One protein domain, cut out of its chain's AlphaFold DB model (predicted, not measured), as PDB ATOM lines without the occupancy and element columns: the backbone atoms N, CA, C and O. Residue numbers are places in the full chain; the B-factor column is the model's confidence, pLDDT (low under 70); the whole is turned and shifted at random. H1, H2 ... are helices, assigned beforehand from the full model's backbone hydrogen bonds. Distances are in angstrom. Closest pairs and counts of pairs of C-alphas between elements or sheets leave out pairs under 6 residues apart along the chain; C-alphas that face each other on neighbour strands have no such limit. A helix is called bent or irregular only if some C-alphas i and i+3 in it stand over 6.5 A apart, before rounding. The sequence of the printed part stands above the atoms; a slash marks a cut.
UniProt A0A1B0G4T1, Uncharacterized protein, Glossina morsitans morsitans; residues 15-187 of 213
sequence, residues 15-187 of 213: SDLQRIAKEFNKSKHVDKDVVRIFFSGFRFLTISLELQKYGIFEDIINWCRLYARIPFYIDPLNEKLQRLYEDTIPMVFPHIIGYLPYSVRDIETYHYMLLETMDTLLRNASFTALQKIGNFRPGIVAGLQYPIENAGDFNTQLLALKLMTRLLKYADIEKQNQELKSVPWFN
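Overview. This is residues 15 to 187 of the 213 residues of an uncharacterized protein of Glossina morsitans morsitans (UniProt A0A1B0G4T1). Seven helices or arms, H1, H2, H3, H4b, H5, H7 and H8, make an up-and-down bundle, each running against the one before it in the chain, with H4b and H5 in its middle. H1 lies towards one end of the long axis and H9 towards the other, while H4a, the first arm of the bent H4, and H6 lie at one end of the bundle's helices. The printed part has 173 residues with nine named helices, H1 to H9 in order, and no named strand; the class is all helix. It is compact, with a radius of gyration of the C-alphas of 16.1 A and spans of 51 by 38 by 27 A.

Along the chain. H1, residues 15 to 27, begins at C-alpha 15 (86.539, 24.545, 51.424). H2 is residues 32 to 50, 28.3 A long. H3, residues 56 to 73, 25.8 A, has a kink of 25 degrees near residue 67 and is irregular: C-alphas 68 and 71 are 7.2 A apart. H4, residues 79 to 99, was assigned as one helix by its hydrogen bonds but is bent, with C-alphas 87 and 90 6.8 A apart; its arms are H4a, 79 to 87, and H4b, 90 to 99, itself irregular, with C-alphas 91 and 94 6.6 A apart. H5 is residues 110 to 124, 21.6 A; H6 127 to 135; H7 141 to 150; H8 154 to 168, 21.2 A. H9, residues 173 to 181, ends at C-alpha 181 (99.682, 3.229, 20.502).

Arrangement. H1 touches H3 with residues 59 to 66 of H3 alone; their closest C-alphas, Ala 21 and Trp 63, are 7.0 A apart. H2 and H3 form a hairpin at a shallow tilt of 18 degrees, closest at C-alphas Leu 49 and Ile 56, 6.2 A. H4b touches H2, closest at C-alphas Phe 42 and His 95, 6.3 A. H3 touches H5, closest at C-alphas Ala 68 and Leu 121, 5.9 A. H6 touches H4b at a steep tilt of 55 degrees, closest at C-alphas Pro 90 and Ile 133, 5.8 A. H5 touches H8, closest at C-alphas Tyr 112 and Thr 156, 5.1 A. H7 and H8 form a hairpin, closest at C-alphas Ile 148 and Gln 157, 4.2 A. H9 only just touches H7, with 3 pairs of C-alphas within 8 A, and only at their ends, closest at C-alphas Ala 142 and Glu 179, 5.5 A. H1 and H9 are apart. Every O i to N i+4 pair is within hydrogen-bond range in H1, H4a, H5, H8 and H9, against 13 of 15 in H2, 11 of 14 in H3, 4 of 6 in H4b, 1 of 5 in H6 and 2 of 6 in H7; O i to N i+3 pairs within range are 5 of 6 in H6 and 5 of 7 in H7.

Size, cuts and confidence. The C-alphas farthest apart, Ser 27 and Asn 187, are 51.0 A apart. The printed part has no cut and no long link. Mean pLDDT of the printed part is 91.6; residues 184 to 187 are under 70.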
ATOM      1  N   SER A  15      86.869  24.482  49.999       88.31
ATOM      2  CA  SER A  15      86.539  24.545  51.424       88.31
ATOM      3  C   SER A  15      85.514  23.488  51.853       88.31
ATOM      4  O   SER A  15      85.600  22.982  52.972       88.31
ATOM      5  N   ASP A  16      84.571  23.112  50.981       89.62
ATOM      6  CA  ASP A  16      83.621  22.037  51.274       89.62
ATOM      7  C   ASP A  16      84.323  20.682  51.298       89.62
ATOM      8  O   ASP A  16      84.097  19.908  52.226       89.62
ATOM      9  N   LEU A  17      85.212  20.413  50.332       90.88
ATOM     10  CA  LEU A  17      86.030  19.197  50.334       90.88
ATOM     11  C   LEU A  17      86.898  19.121  51.593       90.88
ATOM     12  O   LEU A  17      86.897  18.108  52.284       90.88
ATOM     13  N   GLN A  18      87.569  20.210  51.961       92.75
ATOM     14  CA  GLN A  18      88.385  20.274  53.175       92.75
ATOM     15  C   GLN A  18      87.552  20.037  54.443       92.75
ATOM     16  O   GLN A  18      87.971  19.300  55.343       92.75
ATOM     17  N   ARG A  19      86.345  20.615  54.517       94.31
ATOM     18  CA  ARG A  19      85.409  20.389  55.625       94.31
ATOM     19  C   ARG A  19      84.975  18.927  55.698       94.31
ATOM     20  O   ARG A  19      85.082  18.335  56.770       94.31
ATOM     21  N   ILE A  20      84.554  18.337  54.577       93.62
ATOM     22  CA  ILE A  20      84.144  16.928  54.491       93.62
ATOM     23  C   ILE A  20      85.303  16.010  54.890       93.62
ATOM     24  O   ILE A  20      85.127  15.115  55.712       93.62
ATOM     25  N   ALA A  21      86.510  16.266  54.384       93.88
ATOM     26  CA  ALA A  21      87.713  15.514  54.728       93.88
ATOM     27  C   ALA A  21      88.021  15.574  56.235       93.88
ATOM     28  O   ALA A  21      88.362  14.563  56.857       93.88
ATOM     29  N   LYS A  22      87.873  16.755  56.848       94.12
ATOM     30  CA  LYS A  22      88.067  16.954  58.289       94.12
ATOM     31  C   LYS A  22      86.997  16.244  59.118       94.12
ATOM     32  O   LYS A  22      87.327  15.649  60.143       94.12
ATOM     33  N   GLU A  23      85.736  16.312  58.701       93.56
ATOM     34  CA  GLU A  23      84.621  15.612  59.347       93.56
ATOM     35  C   GLU A  23      84.803  14.093  59.258       93.56
ATOM     36  O   GLU A  23      84.720  13.412  60.280       93.56
ATOM     37  N   PHE A  24      85.160  13.578  58.081       94.69
ATOM     38  CA  PHE A  24      85.412  12.158  57.853       94.69
ATOM     39  C   PHE A  24      86.573  11.622  58.700       94.69
ATOM     40  O   PHE A  24      86.438  10.587  59.345       94.69
ATOM     41  N   ASN A  25      87.692  12.349  58.785       92.38
ATOM     42  CA  ASN A  25      88.820  11.958  59.642       92.38
ATOM     43  C   ASN A  25      88.445  11.850  61.130       92.38
ATOM     44  O   ASN A  25      89.040  11.051  61.857       92.38
ATOM     45  N   LYS A  26      87.481  12.662  61.584       93.38
ATOM     46  CA  LYS A  26      86.994  12.649  62.968       93.38
ATOM     47  C   LYS A  26      86.009  11.516  63.215       93.38
ATOM     48  O   LYS A  26      86.181  10.777  64.178       93.38
ATOM     49  N   SER A  27      84.973  11.409  62.383       93.25
ATOM     50  CA  SER A  27      83.893  10.445  62.602       93.25
ATOM     51  C   SER A  27      84.308   9.028  62.230       93.25
ATOM     52  O   SER A  27      83.869   8.086  62.883       93.25
ATOM     53  N   LYS A  28      85.127   8.880  61.176       93.31
ATOM     54  CA  LYS A  28      85.435   7.604  60.507       93.31
ATOM     55  C   LYS A  28      84.173   6.809  60.157       93.31
ATOM     56  O   LYS A  28      84.220   5.597  60.002       93.31
ATOM     57  N   HIS A  29      83.037   7.493  60.065       92.75
ATOM     58  CA  HIS A  29      81.753   6.894  59.747       92.75
ATOM     59  C   HIS A  29      81.642   6.751  58.234       92.75
ATOM     60  O   HIS A  29      81.913   7.707  57.502       92.75
ATOM     61  N   VAL A  30      81.231   5.571  57.771       94.62
ATOM     62  CA  VAL A  30      80.985   5.303  56.354       94.62
ATOM     63  C   VAL A  30      79.558   4.824  56.171       94.62
ATOM     64  O   VAL A  30      79.129   3.817  56.731       94.62
ATOM     65  N   ASP A  31      78.846   5.517  55.297       95.00
ATOM     66  CA  ASP A  31      77.597   5.066  54.713       95.00
ATOM     67  C   ASP A  31      77.603   5.325  53.199       95.00
ATOM     68  O   ASP A  31      78.601   5.739  52.603       95.00
ATOM     69  N   LYS A  32      76.471   5.046  52.551       95.38
ATOM     70  CA  LYS A  32      76.331   5.195  51.099       95.38
ATOM     71  C   LYS A  32      76.508   6.640  50.636       95.38
ATOM     72  O   LYS A  32      76.967   6.851  49.514       95.38
ATOM     73  N   ASP A  33      76.121   7.612  51.456       93.88
ATOM     74  CA  ASP A  33      76.209   9.023  51.094       93.88
ATOM     75  C   ASP A  33      77.654   9.502  51.203       93.88
ATOM     76  O   ASP A  33      78.131  10.165  50.284       93.88
ATOM     77  N   VAL A  34      78.399   9.047  52.216       94.25
ATOM     78  CA  VAL A  34      79.852   9.273  52.306       94.25
ATOM     79  C   VAL A  34      80.564   8.755  51.054       94.25
ATOM     80  O   VAL A  34      81.289   9.514  50.413       94.25
ATOM     81  N   VAL A  35      80.314   7.507  50.636       95.06
ATOM     82  CA  VAL A  35      80.935   6.938  49.419       95.06
ATOM     83  C   VAL A  35      80.622   7.791  48.180       95.06
ATOM     84  O   VAL A  35      81.519   8.111  47.398       95.06
ATOM     85  N   ARG A  36      79.364   8.220  48.016       93.62
ATOM     86  CA  ARG A  36      78.927   9.059  46.884       93.62
ATOM     87  C   ARG A  36      79.550  10.449  46.889       93.62
ATOM     88  O   ARG A  36      79.918  10.947  45.823       93.62
ATOM     89  N   ILE A  37      79.652  11.075  48.060       93.75
ATOM     90  CA  ILE A  37      80.278  12.387  48.235       93.75
ATOM     91  C   ILE A  37      81.757  12.295  47.872       93.75
ATOM     92  O   ILE A  37      82.237  13.095  47.069       93.75
ATOM     93  N   PHE A  38      82.465  11.294  48.399       95.19
ATOM     94  CA  PHE A  38      83.875  11.085  48.087       95.19
ATOM     95  C   PHE A  38      84.111  10.851  46.596       95.19
ATOM     96  O   PHE A  38      84.981  11.493  46.005       95.19
ATOM     97  N   PHE A  39      83.295  10.003  45.969       93.25
ATOM     98  CA  PHE A  39      83.358   9.788  44.526       93.25
ATOM     99  C   PHE A  39      83.124  11.091  43.743       93.25
ATOM    100  O   PHE A  39      83.913  11.449  42.870       93.25
ATOM    101  N   SER A  40      82.088  11.853  44.098       90.69
ATOM    102  CA  SER A  40      81.763  13.125  43.434       90.69
ATOM    103  C   SER A  40      82.850  14.189  43.630       90.69
ATOM    104  O   SER A  40      83.062  15.026  42.748       90.69
ATOM    105  N   GLY A  41      83.589  14.131  44.741       94.12
ATOM    106  CA  GLY A  41      84.725  15.008  45.013       94.12
ATOM    107  C   GLY A  41      85.833  14.919  43.963       94.12
ATOM    108  O   GLY A  41      86.384  15.953  43.596       94.12
ATOM    109  N   PHE A  42      86.094  13.744  43.376       94.88
ATOM    110  CA  PHE A  42      87.092  13.599  42.302       94.88
ATOM    111  C   PHE A  42      86.753  14.433  41.061       94.88
ATOM    112  O   PHE A  42      87.625  15.070  40.460       94.88
ATOM    113  N   ARG A  43      85.469  14.505  40.692       90.00
ATOM    114  CA  ARG A  43      85.024  15.366  39.589       90.00
ATOM    115  C   ARG A  43      85.292  16.838  39.899       90.00
ATOM    116  O   ARG A  43      85.787  17.559  39.037       90.00
ATOM    117  N   PHE A  44      85.001  17.273  41.122       90.88
ATOM    118  CA  PHE A  44      85.240  18.656  41.537       90.88
ATOM    119  C   PHE A  44      86.732  19.008  41.594       90.88
ATOM    120  O   PHE A  44      87.122  20.097  41.168       90.88
ATOM    121  N   LEU A  45      87.567  18.090  42.089       94.12
ATOM    122  CA  LEU A  45      89.022  18.244  42.107       94.12
ATOM    123  C   LEU A  45      89.586  18.369  40.693       94.12
ATOM    124  O   LEU A  45      90.396  19.252  40.452       94.12
ATOM    125  N   THR A  46      89.089  17.566  39.746       92.38
ATOM    126  CA  THR A  46      89.488  17.648  38.328       92.38
ATOM    127  C   THR A  46      89.210  19.039  37.756       92.38
ATOM    128  O   THR A  46      90.116  19.686  37.243       92.38
ATOM    129  N   ILE A  47      87.991  19.553  37.945       88.56
ATOM    130  CA  ILE A  47      87.615  20.902  37.489       88.56
ATOM    131  C   ILE A  47      88.466  21.976  38.186       88.56
ATOM    132  O   ILE A  47      88.891  22.949  37.574       88.56
ATOM    133  N   SER A  48      88.716  21.827  39.487       90.62
ATOM    134  CA  SER A  48      89.501  22.803  40.250       90.62
ATOM    135  C   SER A  48      90.980  22.812  39.860       90.62
ATOM    136  O   SER A  48      91.603  23.873  39.913       90.62
ATOM    137  N   LEU A  49      91.516  21.661  39.452       91.69
ATOM    138  CA  LEU A  49      92.870  21.513  38.931       91.69
ATOM    139  C   LEU A  49      93.018  22.187  37.564       91.69
ATOM    140  O   LEU A  49      93.955  22.955  37.371       91.69
ATOM    141  N   GLU A  50      92.059  21.982  36.657       88.81
ATOM    142  CA  GLU A  50      92.017  22.667  35.354       88.81
ATOM    143  C   GLU A  50      91.947  24.195  35.509       88.81
ATOM    144  O   GLU A  50      92.557  24.936  34.740       88.81
ATOM    145  N   LEU A  51      91.252  24.671  36.546       87.81
ATOM    146  CA  LEU A  51      91.170  26.089  36.911       87.81
ATOM    147  C   LEU A  51      92.376  26.597  37.720       87.81
ATOM    148  O   LEU A  51      92.357  27.747  38.155       87.81
ATOM    149  N   GLN A  52      93.391  25.759  37.954       87.00
ATOM    150  CA  GLN A  52      94.624  26.090  38.679       87.00
ATOM    151  C   GLN A  52      94.375  26.754  40.043       87.00
ATOM    152  O   GLN A  52      95.040  27.719  40.426       87.00
ATOM    153  N   LYS A  53      93.382  26.262  40.793       87.19
ATOM    154  CA  LYS A  53      93.094  26.807  42.124       87.19
ATOM    155  C   LYS A  53      94.276  26.587  43.073       87.19
ATOM    156  O   LYS A  53      94.887  25.524  43.091       87.19
ATOM    157  N   TYR A  54      94.551  27.587  43.905       86.25
ATOM    158  CA  TYR A  54      95.601  27.516  44.919       86.25
ATOM    159  C   TYR A  54      95.358  26.367  45.917       86.25
ATOM    160  O   TYR A  54      94.228  26.189  46.375       86.25
ATOM    161  N   GLY A  55      96.411  25.614  46.257       87.25
ATOM    162  CA  GLY A  55      96.365  24.499  47.218       87.25
ATOM    163  C   GLY A  55      95.683  23.218  46.712       87.25
ATOM    164  O   GLY A  55      95.388  22.315  47.493       87.25
ATOM    165  N   ILE A  56      95.384  23.133  45.408       93.50
ATOM    166  CA  ILE A  56      94.640  22.001  44.842       93.50
ATOM    167  C   ILE A  56      95.392  20.670  44.950       93.50
ATOM    168  O   ILE A  56      94.764  19.623  45.093       93.50
ATOM    169  N   PHE A  57      96.724  20.683  44.891       94.75
ATOM    170  CA  PHE A  57      97.524  19.458  44.889       94.75
ATOM    171  C   PHE A  57      97.506  18.761  46.253       94.75
ATOM    172  O   PHE A  57      97.347  17.539  46.317       94.75
ATOM    173  N   GLU A  58      97.575  19.524  47.343       93.88
ATOM    174  CA  GLU A  58      97.409  19.018  48.705       93.88
ATOM    175  C   GLU A  58      96.002  18.453  48.921       93.88
ATOM    176  O   GLU A  58      95.848  17.369  49.497       93.88
ATOM    177  N   ASP A  59      94.976  19.148  48.418       94.69
ATOM    178  CA  ASP A  59      93.588  18.688  48.486       94.69
ATOM    179  C   ASP A  59      93.398  17.373  47.710       94.69
ATOM    180  O   ASP A  59      92.769  16.446  48.228       94.69
ATOM    181  N   ILE A  60      93.988  17.249  46.514       96.75
ATOM    182  CA  ILE A  60      93.982  16.016  45.711       96.75
ATOM    183  C   ILE A  60      94.617  14.861  46.488       96.75
ATOM    184  O   ILE A  60      93.993  13.803  46.623       96.75
ATOM    185  N   ILE A  61      95.830  15.051  47.014       96.50
ATOM    186  CA  ILE A  61      96.549  14.019  47.773       96.50
ATOM    187  C   ILE A  61      95.716  13.565  48.972       96.50
ATOM    188  O   ILE A  61      95.532  12.365  49.199       96.50
ATOM    189  N   ASN A  62      95.211  14.521  49.754       96.19
ATOM    190  CA  ASN A  62      94.436  14.228  50.949       96.19
ATOM    191  C   ASN A  62      93.145  13.477  50.597       96.19
ATOM    192  O   ASN A  62      92.829  12.465  51.224       96.19
ATOM    193  N   TRP A  63      92.430  13.908  49.557       97.56
ATOM    194  CA  TRP A  63      91.200  13.254  49.113       97.56
ATOM    195  C   TRP A  63      91.439  11.818  48.643       97.56
ATOM    196  O   TRP A  63      90.733  10.905  49.074       97.56
ATOM    197  N   CYS A  64      92.480  11.608  47.831       97.81
ATOM    198  CA  CYS A  64      92.922  10.293  47.365       97.81
ATOM    199  C   CYS A  64      93.198   9.346  48.542       97.81
ATOM    200  O   CYS A  64      92.648   8.243  48.610       97.81
ATOM    201  N   ARG A  65      93.985   9.810  49.519       96.94
ATOM    202  CA  ARG A  65      94.332   9.037  50.719       96.94
ATOM    203  C   ARG A  65      93.123   8.698  51.579       96.94
ATOM    204  O   ARG A  65      93.024   7.580  52.082       96.94
ATOM    205  N   LEU A  66      92.210   9.644  51.776       97.12
ATOM    206  CA  LEU A  66      90.999   9.405  52.562       97.12
ATOM    207  C   LEU A  66      90.057   8.432  51.866       97.12
ATOM    208  O   LEU A  66      89.547   7.524  52.521       97.12
ATOM    209  N   TYR A  67      89.894   8.563  50.550       97.62
ATOM    210  CA  TYR A  67      89.100   7.632  49.761       97.62
ATOM    211  C   TYR A  67      89.631   6.198  49.876       97.62
ATOM    212  O   TYR A  67      88.869   5.290  50.196       97.62
ATOM    213  N   ALA A  68      90.948   5.996  49.742       97.25
ATOM    214  CA  ALA A  68      91.567   4.676  49.890       97.25
ATOM    215  C   ALA A  68      91.437   4.072  51.302       97.25
ATOM    216  O   ALA A  68      91.631   2.866  51.468       97.25
ATOM    217  N   ARG A  69      91.089   4.881  52.316       96.06
ATOM    218  CA  ARG A  69      90.873   4.426  53.697       96.06
ATOM    219  C   ARG A  69      89.433   4.037  54.020       96.06
ATOM    220  O   ARG A  69      89.222   3.382  55.038       96.06
ATOM    221  N   ILE A  70      88.468   4.392  53.171       96.38
ATOM    222  CA  ILE A  70      87.053   4.030  53.335       96.38
ATOM    223  C   ILE A  70      86.831   2.543  53.677       96.38
ATOM    224  O   ILE A  70      86.097   2.294  54.633       96.38
ATOM    225  N   PRO A  71      87.448   1.550  53.000       94.88
ATOM    226  CA  PRO A  71      87.121   0.145  53.249       94.88
ATOM    227  C   PRO A  71      87.511  -0.319  54.658       94.88
ATOM    228  O   PRO A  71      86.881  -1.221  55.191       94.88
ATOM    229  N   PHE A  72      88.479   0.333  55.314       94.56
ATOM    230  CA  PHE A  72      88.852   0.009  56.699       94.56
ATOM    231  C   PHE A  72      87.817   0.465  57.736       94.56
ATOM    232  O   PHE A  72      87.936   0.126  58.912       94.56
ATOM    233  N   TYR A  73      86.840   1.266  57.317       96.31
ATOM    234  CA  TYR A  73      85.781   1.807  58.167       96.31
ATOM    235  C   TYR A  73      84.394   1.268  57.817       96.31
ATOM    236  O   TYR A  73      83.419   1.597  58.489       96.31
ATOM    237  N   ILE A  74      84.293   0.439  56.778       95.56
ATOM    238  CA  ILE A  74      83.073  -0.299  56.470       95.56
ATOM    239  C   ILE A  74      83.012  -1.507  57.408       95.56
ATOM    240  O   ILE A  74      83.983  -2.248  57.540       95.56
ATOM    241  N   ASP A  75      81.864  -1.709  58.059       93.44
ATOM    242  CA  ASP A  75      81.591  -2.943  58.803       93.44
ATOM    243  C   ASP A  75      81.781  -4.152  57.862       93.44
ATOM    244  O   ASP A  75      81.097  -4.206  56.833       93.44
ATOM    245  N   PRO A  76      82.660  -5.124  58.184       90.94
ATOM    246  CA  PRO A  76      82.882  -6.310  57.356       90.94
ATOM    247  C   PRO A  76      81.606  -7.107  57.046       90.94
ATOM    248  O   PRO A  76      81.549  -7.797  56.029       90.94
ATOM    249  N   LEU A  77      80.574  -7.004  57.889       95.06
ATOM    250  CA  LEU A  77      79.274  -7.652  57.681       95.06
ATOM    251  C   LEU A  77      78.369  -6.880  56.706       95.06
ATOM    252  O   LEU A  77      77.364  -7.404  56.223       95.06
ATOM    253  N   ASN A  78      78.708  -5.633  56.380       96.62
ATOM    254  CA  ASN A  78      77.957  -4.796  55.453       96.62
ATOM    255  C   ASN A  78      78.457  -4.954  54.009       96.62
ATOM    256  O   ASN A  78      78.902  -4.001  53.362       96.62
ATOM    257  N   GLU A  79      78.311  -6.162  53.462       95.31
ATOM    258  CA  GLU A  79      78.742  -6.487  52.095       95.31
ATOM    259  C   GLU A  79      78.149  -5.553  51.031       95.31
ATOM    260  O   GLU A  79      78.779  -5.268  50.014       95.31
ATOM    261  N   LYS A  80      76.922  -5.055  51.241       96.62
ATOM    262  CA  LYS A  80      76.261  -4.143  50.295       96.62
ATOM    263  C   LYS A  80      76.990  -2.806  50.191       96.62
ATOM    264  O   LYS A  80      77.070  -2.248  49.098       96.62
ATOM    265  N   LEU A  81      77.469  -2.274  51.314       97.00
ATOM    266  CA  LEU A  81      78.234  -1.031  51.336       97.00
ATOM    267  C   LEU A  81      79.651  -1.249  50.796       97.00
ATOM    268  O   LEU A  81      80.118  -0.431  50.010       97.00
ATOM    269  N   GLN A  82      80.275  -2.379  51.138       96.44
ATOM    270  CA  GLN A  82      81.575  -2.771  50.593       96.44
ATOM    271  C   GLN A  82      81.537  -2.851  49.062       96.44
ATOM    272  O   GLN A  82      82.318  -2.182  48.390       96.44
ATOM    273  N   ARG A  83      80.565  -3.576  48.492       95.50
ATOM    274  CA  ARG A  83      80.390  -3.673  47.032       95.50
ATOM    275  C   ARG A  83      80.120  -2.316  46.387       95.50
ATOM    276  O   ARG A  83      80.663  -2.038  45.326       95.50
ATOM    277  N   LEU A  84      79.320  -1.457  47.030       95.88
ATOM    278  CA  LEU A  84      79.075  -0.097  46.537       95.88
ATOM    279  C   LEU A  84      80.379   0.707  46.420       95.88
ATOM    280  O   LEU A  84      80.562   1.403  45.427       95.88
ATOM    281  N   TYR A  85      81.258   0.621  47.420       96.94
ATOM    282  CA  TYR A  85      82.563   1.281  47.397       96.94
ATOM    283  C   TYR A  85      83.504   0.667  46.349       96.94
ATOM    284  O   TYR A  85      84.141   1.386  45.582       96.94
ATOM    285  N   GLU A  86      83.582  -0.660  46.270       96.31
ATOM    286  CA  GLU A  86      84.422  -1.324  45.268       96.31
ATOM    287  C   GLU A  86      84.001  -0.958  43.843       96.31
ATOM    288  O   GLU A  86      84.849  -0.697  42.988       96.31
ATOM    289  N   ASP A  87      82.696  -0.852  43.596       95.00
ATOM    290  CA  ASP A  87      82.145  -0.466  42.301       95.00
ATOM    291  C   ASP A  87      82.529   0.954  41.867       95.00
ATOM    292  O   ASP A  87      82.529   1.232  40.661       95.00
ATOM    293  N   THR A  88      82.881   1.842  42.803       96.12
ATOM    294  CA  THR A  88      83.359   3.193  42.486       96.12
ATOM    295  C   THR A  88      84.864   3.245  42.218       96.12
ATOM    296  O   THR A  88      85.317   4.180  41.560       96.12
ATOM    297  N   ILE A  89      85.655   2.245  42.636       96.81
ATOM    298  CA  ILE A  89      87.120   2.227  42.441       96.81
ATOM    299  C   ILE A  89      87.531   2.378  40.964       96.81
ATOM    300  O   ILE A  89      88.317   3.285  40.674       96.81
ATOM    301  N   PRO A  90      87.002   1.591  40.001       96.44
ATOM    302  CA  PRO A  90      87.380   1.739  38.596       96.44
ATOM    303  C   PRO A  90      87.092   3.139  38.050       96.44
ATOM    304  O   PRO A  90      87.823   3.636  37.203       96.44
ATOM    305  N   MET A  91      86.042   3.796  38.545       95.38
ATOM    306  CA  MET A  91      85.647   5.129  38.091       95.38
ATOM    307  C   MET A  91      86.575   6.231  38.618       95.38
ATOM    308  O   MET A  91      86.612   7.316  38.050       95.38
ATOM    309  N   VAL A  92      87.335   5.959  39.682       96.69
ATOM    310  CA  VAL A  92      88.279   6.908  40.284       96.69
ATOM    311  C   VAL A  92      89.638   6.905  39.577       96.69
ATOM    312  O   VAL A  92      90.276   7.955  39.502       96.69
ATOM    313  N   PHE A  93      90.083   5.780  39.002       97.44
ATOM    314  CA  PHE A  93      91.395   5.718  38.337       97.44
ATOM    315  C   PHE A  93      91.598   6.763  37.229       97.44
ATOM    316  O   PHE A  93      92.653   7.394  37.244       97.44
ATOM    317  N   PRO A  94      90.637   7.025  36.317       96.69
ATOM    318  CA  PRO A  94      90.798   8.073  35.310       96.69
ATOM    319  C   PRO A  94      91.063   9.456  35.914       96.69
ATOM    320  O   PRO A  94      91.842  10.224  35.356       96.69
ATOM    321  N   HIS A  95      90.460   9.763  37.067       97.25
ATOM    322  CA  HIS A  95      90.705  11.020  37.770       97.25
ATOM    323  C   HIS A  95      92.127  11.078  38.324       97.25
ATOM    324  O   HIS A  95      92.839  12.032  38.033       97.25
ATOM    325  N   ILE A  96      92.561  10.044  39.057       98.06
ATOM    326  CA  ILE A  96      93.917  10.010  39.629       98.06
ATOM    327  C   ILE A  96      94.973  10.079  38.522       98.06
ATOM    328  O   ILE A  96      95.924  10.849  38.637       98.06
ATOM    329  N   ILE A  97      94.786   9.336  37.427       97.12
ATOM    330  CA  ILE A  97      95.704   9.383  36.285       97.12
ATOM    331  C   ILE A  97      95.716  10.778  35.651       97.12
ATOM    332  O   ILE A  97      96.785  11.289  35.334       97.12
ATOM    333  N   GLY A  98      94.559  11.434  35.537       95.19
ATOM    334  CA  GLY A  98      94.453  12.809  35.046       95.19
ATOM    335  C   GLY A  98      95.176  13.855  35.904       95.19
ATOM    336  O   GLY A  98      95.447  14.948  35.414       95.19
ATOM    337  N   TYR A  99      95.531  13.539  37.153       96.00
ATOM    338  CA  TYR A  99      96.292  14.429  38.036       96.00
ATOM    339  C   TYR A  99      97.812  14.294  37.872       96.00
ATOM    340  O   TYR A  99      98.554  15.193  38.272       96.00
ATOM    341  N   LEU A 100      98.291  13.189  37.292       94.75
ATOM    342  CA  LEU A 100      99.720  12.893  37.155       94.75
ATOM    343  C   LEU A 100     100.491  13.830  36.212       94.75
ATOM    344  O   LEU A 100     101.645  14.100  36.528       94.75
ATOM    345  N   PRO A 101      99.926  14.367  35.109       91.75
ATOM    346  CA  PRO A 101     100.671  15.233  34.186       91.75
ATOM    347  C   PRO A 101     101.148  16.570  34.769       91.75
ATOM    348  O   PRO A 101     101.862  17.316  34.099       91.75
ATOM    349  N   TYR A 102     100.733  16.913  35.987       89.38
ATOM    350  CA  TYR A 102     101.074  18.174  36.625       89.38
ATOM    351  C   TYR A 102     102.371  18.029  37.425       89.38
ATOM    352  O   TYR A 102     102.498  17.154  38.282       89.38
ATOM    353  N   SER A 103     103.333  18.909  37.150       79.88
ATOM    354  CA  SER A 103     104.567  19.024  37.929       79.88
ATOM    355  C   SER A 103     104.324  19.920  39.143       79.88
ATOM    356  O   SER A 103     103.931  21.078  38.992       79.88
ATOM    357  N   VAL A 104     104.559  19.386  40.343       85.38
ATOM    358  CA  VAL A 104     104.309  20.074  41.616       85.38
ATOM    359  C   VAL A 104     105.631  20.228  42.356       85.38
ATOM    360  O   VAL A 104     106.070  19.323  43.056       85.38
ATOM    361  N   ARG A 105     106.295  21.375  42.175       80.75
ATOM    362  CA  ARG A 105     107.646  21.610  42.718       80.75
ATOM    363  C   ARG A 105     107.698  21.601  44.245       80.75
ATOM    364  O   ARG A 105     108.703  21.192  44.807       80.75
ATOM    365  N   ASP A 106     106.614  22.016  44.892       85.44
ATOM    366  CA  ASP A 106     106.559  22.164  46.348       85.44
ATOM    367  C   ASP A 106     106.204  20.853  47.077       85.44
ATOM    368  O   ASP A 106     106.228  20.799  48.305       85.44
ATOM    369  N   ILE A 107     105.881  19.780  46.338       87.38
ATOM    370  CA  ILE A 107     105.520  18.471  46.898       87.38
ATOM    371  C   ILE A 107     106.319  17.376  46.181       87.38
ATOM    372  O   ILE A 107     105.838  16.750  45.238       87.38
ATOM    373  N   GLU A 108     107.531  17.104  46.666       86.00
ATOM    374  CA  GLU A 108     108.465  16.138  46.057       86.00
ATOM    375  C   GLU A 108     107.859  14.739  45.853       86.00
ATOM    376  O   GLU A 108     108.153  14.058  44.878       86.00
ATOM    377  N   THR A 109     106.972  14.305  46.751       91.19
ATOM    378  CA  THR A 109     106.371  12.962  46.723       91.19
ATOM    379  C   THR A 109     105.015  12.908  46.014       91.19
ATOM    380  O   THR A 109     104.338  11.879  46.078       91.19
ATOM    381  N   TYR A 110     104.605  13.975  45.318       94.56
ATOM    382  CA  TYR A 110     103.273  14.108  44.715       94.56
ATOM    383  C   TYR A 110     102.883  12.907  43.846       94.56
ATOM    384  O   TYR A 110     101.887  12.232  44.122       94.56
ATOM    385  N   HIS A 111     103.690  12.589  42.828       95.38
ATOM    386  CA  HIS A 111     103.416  11.465  41.929       95.38
ATOM    387  C   HIS A 111     103.404  10.135  42.678       95.38
ATOM    388  O   HIS A 111     102.480   9.342  42.496       95.38
ATOM    389  N   TYR A 112     104.378   9.915  43.565       96.25
ATOM    390  CA  TYR A 112     104.459   8.694  44.363       96.25
ATOM    391  C   TYR A 112     103.187   8.464  45.186       96.25
ATOM    392  O   TYR A 112     102.621   7.374  45.151       96.25
ATOM    393  N   MET A 113     102.685   9.493  45.873       97.00
ATOM    394  CA  MET A 113     101.490   9.400  46.723       97.00
ATOM    395  C   MET A 113     100.224   9.060  45.925       97.00
ATOM    396  O   MET A 113      99.370   8.301  46.400       97.00
ATOM    397  N   LEU A 114     100.087   9.599  44.711       97.88
ATOM    398  CA  LEU A 114      98.968   9.271  43.826       97.88
ATOM    399  C   LEU A 114      99.040   7.820  43.347       97.88
ATOM    400  O   LEU A 114      98.048   7.091  43.424       97.88
ATOM    401  N   LEU A 115     100.220   7.377  42.917       98.25
ATOM    402  CA  LEU A 115     100.439   6.006  42.458       98.25
ATOM    403  C   LEU A 115     100.277   4.990  43.601       98.25
ATOM    404  O   LEU A 115      99.640   3.953  43.422       98.25
ATOM    405  N   GLU A 116     100.770   5.294  44.800       98.00
ATOM    406  CA  GLU A 116     100.576   4.472  46.003       98.00
ATOM    407  C   GLU A 116      99.088   4.330  46.349       98.00
ATOM    408  O   GLU A 116      98.608   3.234  46.670       98.00
ATOM    409  N   THR A 117      98.323   5.419  46.213       98.19
ATOM    410  CA  THR A 117      96.866   5.373  46.372       98.19
ATOM    411  C   THR A 117      96.251   4.425  45.344       98.19
ATOM    412  O   THR A 117      95.440   3.576  45.712       98.19
ATOM    413  N   MET A 118      96.650   4.510  44.071       98.25
ATOM    414  CA  MET A 118      96.147   3.596  43.040       98.25
ATOM    415  C   MET A 118      96.475   2.130  43.348       98.25
ATOM    416  O   MET A 118      95.599   1.277  43.201       98.25
ATOM    417  N   ASP A 119      97.694   1.826  43.806       97.75
ATOM    418  CA  ASP A 119      98.083   0.463  44.196       97.75
ATOM    419  C   ASP A 119      97.217  -0.054  45.352       97.75
ATOM    420  O   ASP A 119      96.745  -1.191  45.318       97.75
ATOM    421  N   THR A 120      96.938   0.803  46.336       97.44
ATOM    422  CA  THR A 120      96.049   0.488  47.463       97.44
ATOM    423  C   THR A 120      94.627   0.193  46.988       97.44
ATOM    424  O   THR A 120      94.032  -0.810  47.384       97.44
ATOM    425  N   LEU A 121      94.081   1.028  46.100       97.25
ATOM    426  CA  LEU A 121      92.743   0.833  45.541       97.25
ATOM    427  C   LEU A 121      92.643  -0.461  44.727       97.25
ATOM    428  O   LEU A 121      91.661  -1.187  44.868       97.25
ATOM    429  N   LEU A 122      93.662  -0.791  43.926       94.88
ATOM    430  CA  LEU A 122      93.702  -2.045  43.167       94.88
ATOM    431  C   LEU A 122      93.686  -3.277  44.073       94.88
ATOM    432  O   LEU A 122      93.022  -4.257  43.747       94.88
ATOM    433  N   ARG A 123      94.400  -3.240  45.203       92.62
ATOM    434  CA  ARG A 123      94.439  -4.357  46.165       92.62
ATOM    435  C   ARG A 123      93.125  -4.541  46.921       92.62
ATOM    436  O   ARG A 123      92.824  -5.658  47.323       92.62
ATOM    437  N   ASN A 124      92.369  -3.460  47.104       88.88
ATOM    438  CA  ASN A 124      91.121  -3.453  47.871       88.88
ATOM    439  C   ASN A 124      89.865  -3.682  47.014       88.88
ATOM    440  O   ASN A 124      88.769  -3.751  47.563       88.88
ATOM    441  N   ALA A 125      89.993  -3.760  45.688       92.00
ATOM    442  CA  ALA A 125      88.867  -3.971  44.785       92.00
ATOM    443  C   ALA A 125      88.649  -5.462  44.492       92.00
ATOM    444  O   ALA A 125      89.602  -6.209  44.259       92.00
ATOM    445  N   SER A 126      87.389  -5.893  44.407       92.94
ATOM    446  CA  SER A 126      87.070  -7.226  43.895       92.94
ATOM    447  C   SER A 126      87.403  -7.361  42.410       92.94
ATOM    448  O   SER A 126      87.369  -6.403  41.634       92.94
ATOM    449  N   PHE A 127      87.658  -8.599  41.983       91.69
ATOM    450  CA  PHE A 127      87.919  -8.917  40.579       91.69
ATOM    451  C   PHE A 127      86.806  -8.405  39.648       91.69
ATOM    452  O   PHE A 127      87.098  -7.803  38.617       91.69
ATOM    453  N   THR A 128      85.538  -8.573  40.036       93.56
ATOM    454  CA  THR A 128      84.379  -8.107  39.257       93.56
ATOM    455  C   THR A 128      84.356  -6.589  39.090       93.56
ATOM    456  O   THR A 128      84.039  -6.100  38.006       93.56
ATOM    457  N   ALA A 129      84.725  -5.827  40.126       94.50
ATOM    458  CA  ALA A 129      84.876  -4.383  39.991       94.50
ATOM    459  C   ALA A 129      86.016  -4.049  39.017       94.50
ATOM    460  O   ALA A 129      85.827  -3.261  38.090       94.50
ATOM    461  N   LEU A 130      87.173  -4.702  39.155       93.62
ATOM    462  CA  LEU A 130      88.352  -4.449  38.320       93.62
ATOM    463  C   LEU A 130      88.145  -4.781  36.838       93.62
ATOM    464  O   LEU A 130      88.699  -4.087  35.988       93.62
ATOM    465  N   GLN A 131      87.284  -5.742  36.490       93.06
ATOM    466  CA  GLN A 131      86.921  -6.004  35.087       93.06
ATOM    467  C   GLN A 131      86.347  -4.767  34.371       93.06
ATOM    468  O   GLN A 131      86.482  -4.643  33.155       93.06
ATOM    469  N   LYS A 132      85.772  -3.801  35.103       94.94
ATOM    470  CA  LYS A 132      85.265  -2.544  34.527       94.94
ATOM    471  C   LYS A 132      86.380  -1.642  33.978       94.94
ATOM    472  O   LYS A 132      86.082  -0.773  33.160       94.94
ATOM    473  N   ILE A 133      87.642  -1.855  34.367       91.19
ATOM    474  CA  ILE A 133      88.813  -1.153  33.801       91.19
ATOM    475  C   ILE A 133      88.932  -1.424  32.299       91.19
ATOM    476  O   ILE A 133      89.268  -0.520  31.534       91.19
ATOM    477  N   GLY A 134      88.544  -2.622  31.850       88.25
ATOM    478  CA  GLY A 134      88.474  -2.967  30.431       88.25
ATOM    479  C   GLY A 134      87.564  -2.047  29.611       88.25
ATOM    480  O   GLY A 134      87.668  -2.030  28.392       88.25
ATOM    481  N   ASN A 135      86.725  -1.213  30.240       92.44
ATOM    482  CA  ASN A 135      85.852  -0.241  29.575       92.44
ATOM    483  C   ASN A 135      86.417   1.188  29.523       92.44
ATOM    484  O   ASN A 135      85.730   2.089  29.042       92.44
ATOM    485  N   PHE A 136      87.648   1.430  29.980       93.62
ATOM    486  CA  PHE A 136      88.254   2.767  29.933       93.62
ATOM    487  C   PHE A 136      88.335   3.327  28.511       93.62
ATOM    488  O   PHE A 136      88.376   2.585  27.535       93.62
ATOM    489  N   ARG A 137      88.337   4.651  28.358       90.19
ATOM    490  CA  ARG A 137      88.632   5.229  27.042       90.19
ATOM    491  C   ARG A 137      90.104   4.967  26.703       90.19
ATOM    492  O   ARG A 137      90.914   5.010  27.627       90.19
ATOM    493  N   PRO A 138      90.446   4.723  25.427       86.69
ATOM    494  CA  PRO A 138      91.840   4.602  25.021       86.69
ATOM    495  C   PRO A 138      92.669   5.810  25.468       86.69
ATOM    496  O   PRO A 138      92.196   6.946  25.396       86.69
ATOM    497  N   GLY A 139      93.890   5.552  25.926       87.06
ATOM    498  CA  GLY A 139      94.845   6.559  26.380       87.06
ATOM    499  C   GLY A 139      94.759   6.864  27.877       87.06
ATOM    500  O   GLY A 139      95.642   7.537  28.406       87.06
ATOM    501  N   ILE A 140      93.738   6.362  28.585       93.62
ATOM    502  CA  ILE A 140      93.642   6.552  30.038       93.62
ATOM    503  C   ILE A 140      94.773   5.808  30.736       93.62
ATOM    504  O   ILE A 140      95.444   6.392  31.577       93.62
ATOM    505  N   VAL A 141      95.017   4.540  30.399       93.50
ATOM    506  CA  VAL A 141      96.092   3.771  31.046       93.50
ATOM    507  C   VAL A 141      97.462   4.282  30.593       93.50
ATOM    508  O   VAL A 141      98.372   4.381  31.417       93.50
ATOM    509  N   ALA A 142      97.590   4.689  29.328       90.56
ATOM    510  CA  ALA A 142      98.789   5.327  28.785       90.56
ATOM    511  C   ALA A 142      99.173   6.630  29.506       90.56
ATOM    512  O   ALA A 142     100.348   6.981  29.531       90.56
ATOM    513  N   GLY A 143      98.229   7.316  30.165       92.19
ATOM    514  CA  GLY A 143      98.521   8.489  30.997       92.19
ATOM    515  C   GLY A 143      99.514   8.221  32.141       92.19
ATOM    516  O   GLY A 143     100.186   9.146  32.597       92.19
ATOM    517  N   LEU A 144      99.686   6.958  32.558       94.56
ATOM    518  CA  LEU A 144     100.731   6.550  33.508       94.56
ATOM    519  C   LEU A 144     102.155   6.686  32.954       94.56
ATOM    520  O   LEU A 144     103.104   6.610  33.732       94.56
ATOM    521  N   GLN A 145     102.323   6.927  31.652       92.19
ATOM    522  CA  GLN A 145     103.624   7.193  31.043       92.19
ATOM    523  C   GLN A 145     104.290   8.446  31.624       92.19
ATOM    524  O   GLN A 145     105.506   8.470  31.796       92.19
ATOM    525  N   TYR A 146     103.511   9.472  31.982       91.44
ATOM    526  CA  TYR A 146     104.070  10.733  32.468       91.44
ATOM    527  C   TYR A 146     105.015  10.555  33.671       91.44
ATOM    528  O   TYR A 146     106.171  10.971  33.566       91.44
ATOM    529  N   PRO A 147     104.611   9.928  34.796       91.44
ATOM    530  CA  PRO A 147     105.527   9.710  35.916       91.44
ATOM    531  C   PRO A 147     106.665   8.727  35.600       91.44
ATOM    532  O   PRO A 147     107.706   8.817  36.242       91.44
ATOM    533  N   ILE A 148     106.517   7.826  34.619       89.75
ATOM    534  CA  ILE A 148     107.623   6.959  34.161       89.75
ATOM    535  C   ILE A 148     108.747   7.813  33.558       89.75
ATOM    536  O   ILE A 148     109.923   7.565  33.809       89.75
ATOM    537  N   GLU A 149     108.395   8.848  32.804       87.44
ATOM    538  CA  GLU A 149     109.368   9.716  32.137       87.44
ATOM    539  C   GLU A 149     109.867  10.860  33.031       87.44
ATOM    540  O   GLU A 149     111.024  11.257  32.921       87.44
ATOM    541  N   ASN A 150     109.017  11.385  33.922       86.31
ATOM    542  CA  ASN A 150     109.229  12.713  34.515       86.31
ATOM    543  C   ASN A 150     109.375  12.749  36.045       86.31
ATOM    544  O   ASN A 150     109.731  13.800  36.570       86.31
ATOM    545  N   ALA A 151     109.107  11.664  36.784       82.88
ATOM    546  CA  ALA A 151     109.111  11.713  38.256       82.88
ATOM    547  C   ALA A 151     110.494  11.993  38.880       82.88
ATOM    548  O   ALA A 151     110.574  12.422  40.024       82.88
ATOM    549  N   GLY A 152     111.585  11.752  38.147       79.88
ATOM    550  CA  GLY A 152     112.950  12.015  38.615       79.88
ATOM    551  C   GLY A 152     113.497  11.005  39.635       79.88
ATOM    552  O   GLY A 152     114.699  11.017  39.892       79.88
ATOM    553  N   ASP A 153     112.668  10.099  40.167       88.31
ATOM    554  CA  ASP A 153     113.086   9.014  41.059       88.31
ATOM    555  C   ASP A 153     112.638   7.622  40.572       88.31
ATOM    556  O   ASP A 153     111.532   7.418  40.063       88.31
ATOM    557  N   PHE A 154     113.503   6.628  40.784       88.56
ATOM    558  CA  PHE A 154     113.302   5.260  40.301       88.56
ATOM    559  C   PHE A 154     112.072   4.565  40.906       88.56
ATOM    560  O   PHE A 154     111.412   3.769  40.235       88.56
ATOM    561  N   ASN A 155     111.750   4.833  42.175       92.12
ATOM    562  CA  ASN A 155     110.668   4.130  42.865       92.12
ATOM    563  C   ASN A 155     109.304   4.533  42.304       92.12
ATOM    564  O   ASN A 155     108.456   3.665  42.071       92.12
ATOM    565  N   THR A 156     109.111   5.823  42.037       93.69
ATOM    566  CA  THR A 156     107.907   6.349  41.388       93.69
ATOM    567  C   THR A 156     107.772   5.818  39.965       93.69
ATOM    568  O   THR A 156     106.705   5.313  39.603       93.69
ATOM    569  N   GLN A 157     108.856   5.833  39.182       92.38
ATOM    570  CA  GLN A 157     108.871   5.294  37.815       92.38
ATOM    571  C   GLN A 157     108.503   3.802  37.784       92.38
ATOM    572  O   GLN A 157     107.629   3.372  37.024       92.38
ATOM    573  N   LEU A 158     109.119   3.002  38.658       92.38
ATOM    574  CA  LEU A 158     108.852   1.569  38.766       92.38
ATOM    575  C   LEU A 158     107.409   1.284  39.206       92.38
ATOM    576  O   LEU A 158     106.790   0.333  38.717       92.38
ATOM    577  N   LEU A 159     106.866   2.074  40.136       95.19
ATOM    578  CA  LEU A 159     105.488   1.920  40.593       95.19
ATOM    579  C   LEU A 159     104.492   2.238  39.472       95.19
ATOM    580  O   LEU A 159     103.564   1.457  39.253       95.19
ATOM    581  N   ALA A 160     104.720   3.314  38.715       95.25
ATOM    582  CA  ALA A 160     103.904   3.663  37.555       95.25
ATOM    583  C   ALA A 160     103.892   2.541  36.505       95.25
ATOM    584  O   ALA A 160     102.818   2.120  36.070       95.25
ATOM    585  N   LEU A 161     105.057   1.969  36.177       92.38
ATOM    586  CA  LEU A 161     105.166   0.853  35.231       92.38
ATOM    587  C   LEU A 161     104.414  -0.402  35.707       92.38
ATOM    588  O   LEU A 161     103.710  -1.062  34.932       92.38
ATOM    589  N   LYS A 162     104.529  -0.734  37.000       93.12
ATOM    590  CA  LYS A 162     103.797  -1.857  37.612       93.12
ATOM    591  C   LYS A 162     102.287  -1.642  37.539       93.12
ATOM    592  O   LYS A 162     101.560  -2.583  37.216       93.12
ATOM    593  N   LEU A 163     101.819  -0.430  37.830       96.56
ATOM    594  CA  LEU A 163     100.403  -0.071  37.755       96.56
ATOM    595  C   LEU A 163      99.892  -0.136  36.320       96.56
ATOM    596  O   LEU A 163      98.876  -0.784  36.083       96.56
ATOM    597  N   MET A 164     100.627   0.428  35.362       94.88
ATOM    598  CA  MET A 164     100.276   0.384  33.943       94.88
ATOM    599  C   MET A 164     100.103  -1.062  33.474       94.88
ATOM    600  O   MET A 164      99.055  -1.430  32.946       94.88
ATOM    601  N   THR A 165     101.078  -1.918  33.785       90.69
ATOM    602  CA  THR A 165     101.027  -3.351  33.466       90.69
ATOM    603  C   THR A 165      99.818  -4.039  34.106       90.69
ATOM    604  O   THR A 165      99.162  -4.861  33.469       90.69
ATOM    605  N   ARG A 166      99.505  -3.737  35.373       92.44
ATOM    606  CA  ARG A 166      98.353  -4.331  36.072       92.44
ATOM    607  C   ARG A 166      97.021  -3.885  35.483       92.44
ATOM    608  O   ARG A 166      96.146  -4.727  35.329       92.44
ATOM    609  N   LEU A 167      96.869  -2.606  35.148       93.25
ATOM    610  CA  LEU A 167      95.642  -2.084  34.546       93.25
ATOM    611  C   LEU A 167      95.407  -2.682  33.153       93.25
ATOM    612  O   LEU A 167      94.291  -3.108  32.859       93.25
ATOM    613  N   LEU A 168      96.459  -2.803  32.334       90.44
ATOM    614  CA  LEU A 168      96.374  -3.398  30.994       90.44
ATOM    615  C   LEU A 168      95.905  -4.860  31.009       90.44
ATOM    616  O   LEU A 168      95.225  -5.279  30.078       90.44
ATOM    617  N   LYS A 169      96.178  -5.626  32.076       91.06
ATOM    618  CA  LYS A 169      95.692  -7.016  32.212       91.06
ATOM    619  C   LYS A 169      94.166  -7.144  32.236       91.06
ATOM    620  O   LYS A 169      93.664  -8.236  31.990       91.06
ATOM    621  N   TYR A 170      93.438  -6.070  32.544       90.62
ATOM    622  CA  TYR A 170      91.971  -6.054  32.534       90.62
ATOM    623  C   TYR A 170      91.379  -5.603  31.193       90.62
ATOM    624  O   TYR A 170      90.160  -5.615  31.035       90.62
ATOM    625  N   ALA A 171      92.216  -5.198  30.238       88.50
ATOM    626  CA  ALA A 171      91.820  -4.865  28.877       88.50
ATOM    627  C   ALA A 171      92.045  -6.066  27.945       88.50
ATOM    628  O   ALA A 171      92.985  -6.840  28.137       88.50
ATOM    629  N   ASP A 172      91.200  -6.212  26.923       85.00
ATOM    630  CA  ASP A 172      91.456  -7.155  25.834       85.00
ATOM    631  C   ASP A 172      92.670  -6.728  24.985       85.00
ATOM    632  O   ASP A 172      93.193  -5.619  25.110       85.00
ATOM    633  N   ILE A 173      93.137  -7.626  24.114       85.38
ATOM    634  CA  ILE A 173      94.335  -7.409  23.290       85.38
ATOM    635  C   ILE A 173      94.180  -6.187  22.374       85.38
ATOM    636  O   ILE A 173      95.137  -5.436  22.180       85.38
ATOM    637  N   GLU A 174      92.993  -5.970  21.804       86.88
ATOM    638  CA  GLU A 174      92.754  -4.836  20.910       86.88
ATOM    639  C   GLU A 174      92.949  -3.518  21.660       86.88
ATOM    640  O   GLU A 174      93.665  -2.622  21.205       86.88
ATOM    641  N   LYS A 175      92.377  -3.430  22.854       86.75
ATOM    642  CA  LYS A 175      92.452  -2.254  23.703       86.75
ATOM    643  C   LYS A 175      93.828  -2.050  24.319       86.75
ATOM    644  O   LYS A 175      94.290  -0.913  24.378       86.75
ATOM    645  N   GLN A 176      94.521  -3.122  24.702       86.44
ATOM    646  CA  GLN A 176      95.933  -3.041  25.086       86.44
ATOM    647  C   GLN A 176      96.758  -2.403  23.962       86.44
ATOM    648  O   GLN A 176      97.521  -1.475  24.212       86.44
ATOM    649  N   ASN A 177      96.542  -2.820  22.712       85.31
ATOM    650  CA  ASN A 177      97.222  -2.226  21.562       85.31
ATOM    651  C   ASN A 177      96.841  -0.751  21.345       85.31
ATOM    652  O   ASN A 177      97.694   0.041  20.948       85.31
ATOM    653  N   GLN A 178      95.587  -0.360  21.591       87.94
ATOM    654  CA  GLN A 178      95.160   1.045  21.511       87.94
ATOM    655  C   GLN A 178      95.817   1.919  22.597       87.94
ATOM    656  O   GLN A 178      96.271   3.025  22.300       87.94
ATOM    657  N   GLU A 179      95.914   1.422  23.833       88.06
ATOM    658  CA  GLU A 179      96.634   2.094  24.923       88.06
ATOM    659  C   GLU A 179      98.120   2.238  24.588       88.06
ATOM    660  O   GLU A 179      98.669   3.332  24.663       88.06
ATOM    661  N   LEU A 180      98.759   1.161  24.126       82.69
ATOM    662  CA  LEU A 180     100.171   1.172  23.745       82.69
ATOM    663  C   LEU A 180     100.454   2.142  22.592       82.69
ATOM    664  O   LEU A 180     101.411   2.900  22.666       82.69
ATOM    665  N   LYS A 181      99.582   2.220  21.577       84.25
ATOM    666  CA  LYS A 181      99.682   3.229  20.502       84.25
ATOM    667  C   LYS A 181      99.575   4.672  20.999       84.25
ATOM    668  O   LYS A 181     100.024   5.578  20.306       84.25
ATOM    669  N   SER A 182      98.960   4.888  22.159       82.06
ATOM    670  CA  SER A 182      98.830   6.211  22.775       82.06
ATOM    671  C   SER A 182     100.083   6.613  23.566       82.06
ATOM    672  O   SER A 182     100.179   7.752  24.014       82.06
ATOM    673  N   VAL A 183     101.054   5.704  23.725       77.19
ATOM    674  CA  VAL A 183     102.360   5.987  24.331       77.19
ATOM    675  C   VAL A 183     103.301   6.539  23.249       77.19
ATOM    676  O   VAL A 183     103.570   5.831  22.276       77.19
ATOM    677  N   PRO A 184     103.862   7.756  23.409       64.44
ATOM    678  CA  PRO A 184     104.727   8.381  22.402       64.44
ATOM    679  C   PRO A 184     105.932   7.525  21.967       64.44
ATOM    680  O   PRO A 184     106.374   7.611  20.824       64.44
ATOM    681  N   TRP A 185     106.432   6.663  22.858       58.72
ATOM    682  CA  TRP A 185     107.576   5.773  22.628       58.72
ATOM    683  C   TRP A 185     107.216   4.374  22.132       58.72
ATOM    684  O   TRP A 185     108.112   3.545  21.978       58.72
ATOM    685  N   PHE A 186     105.954   4.085  21.789       51.78
ATOM    686  CA  PHE A 186     105.594   2.824  21.115       51.78
ATOM    687  C   PHE A 186     106.051   2.794  19.644       51.78
ATOM    688  O   PHE A 186     105.406   2.249  18.751       51.78
ATOM    689  N   ASN A 187     107.211   3.391  19.388       46.12
ATOM    690  CA  ASN A 187     108.062   3.131  18.254       46.12
ATOM    691  C   ASN A 187     109.005   1.992  18.676       46.12
ATOM    692  O   ASN A 187     110.108   2.211  19.174       46.12
TER     693      ASN A 187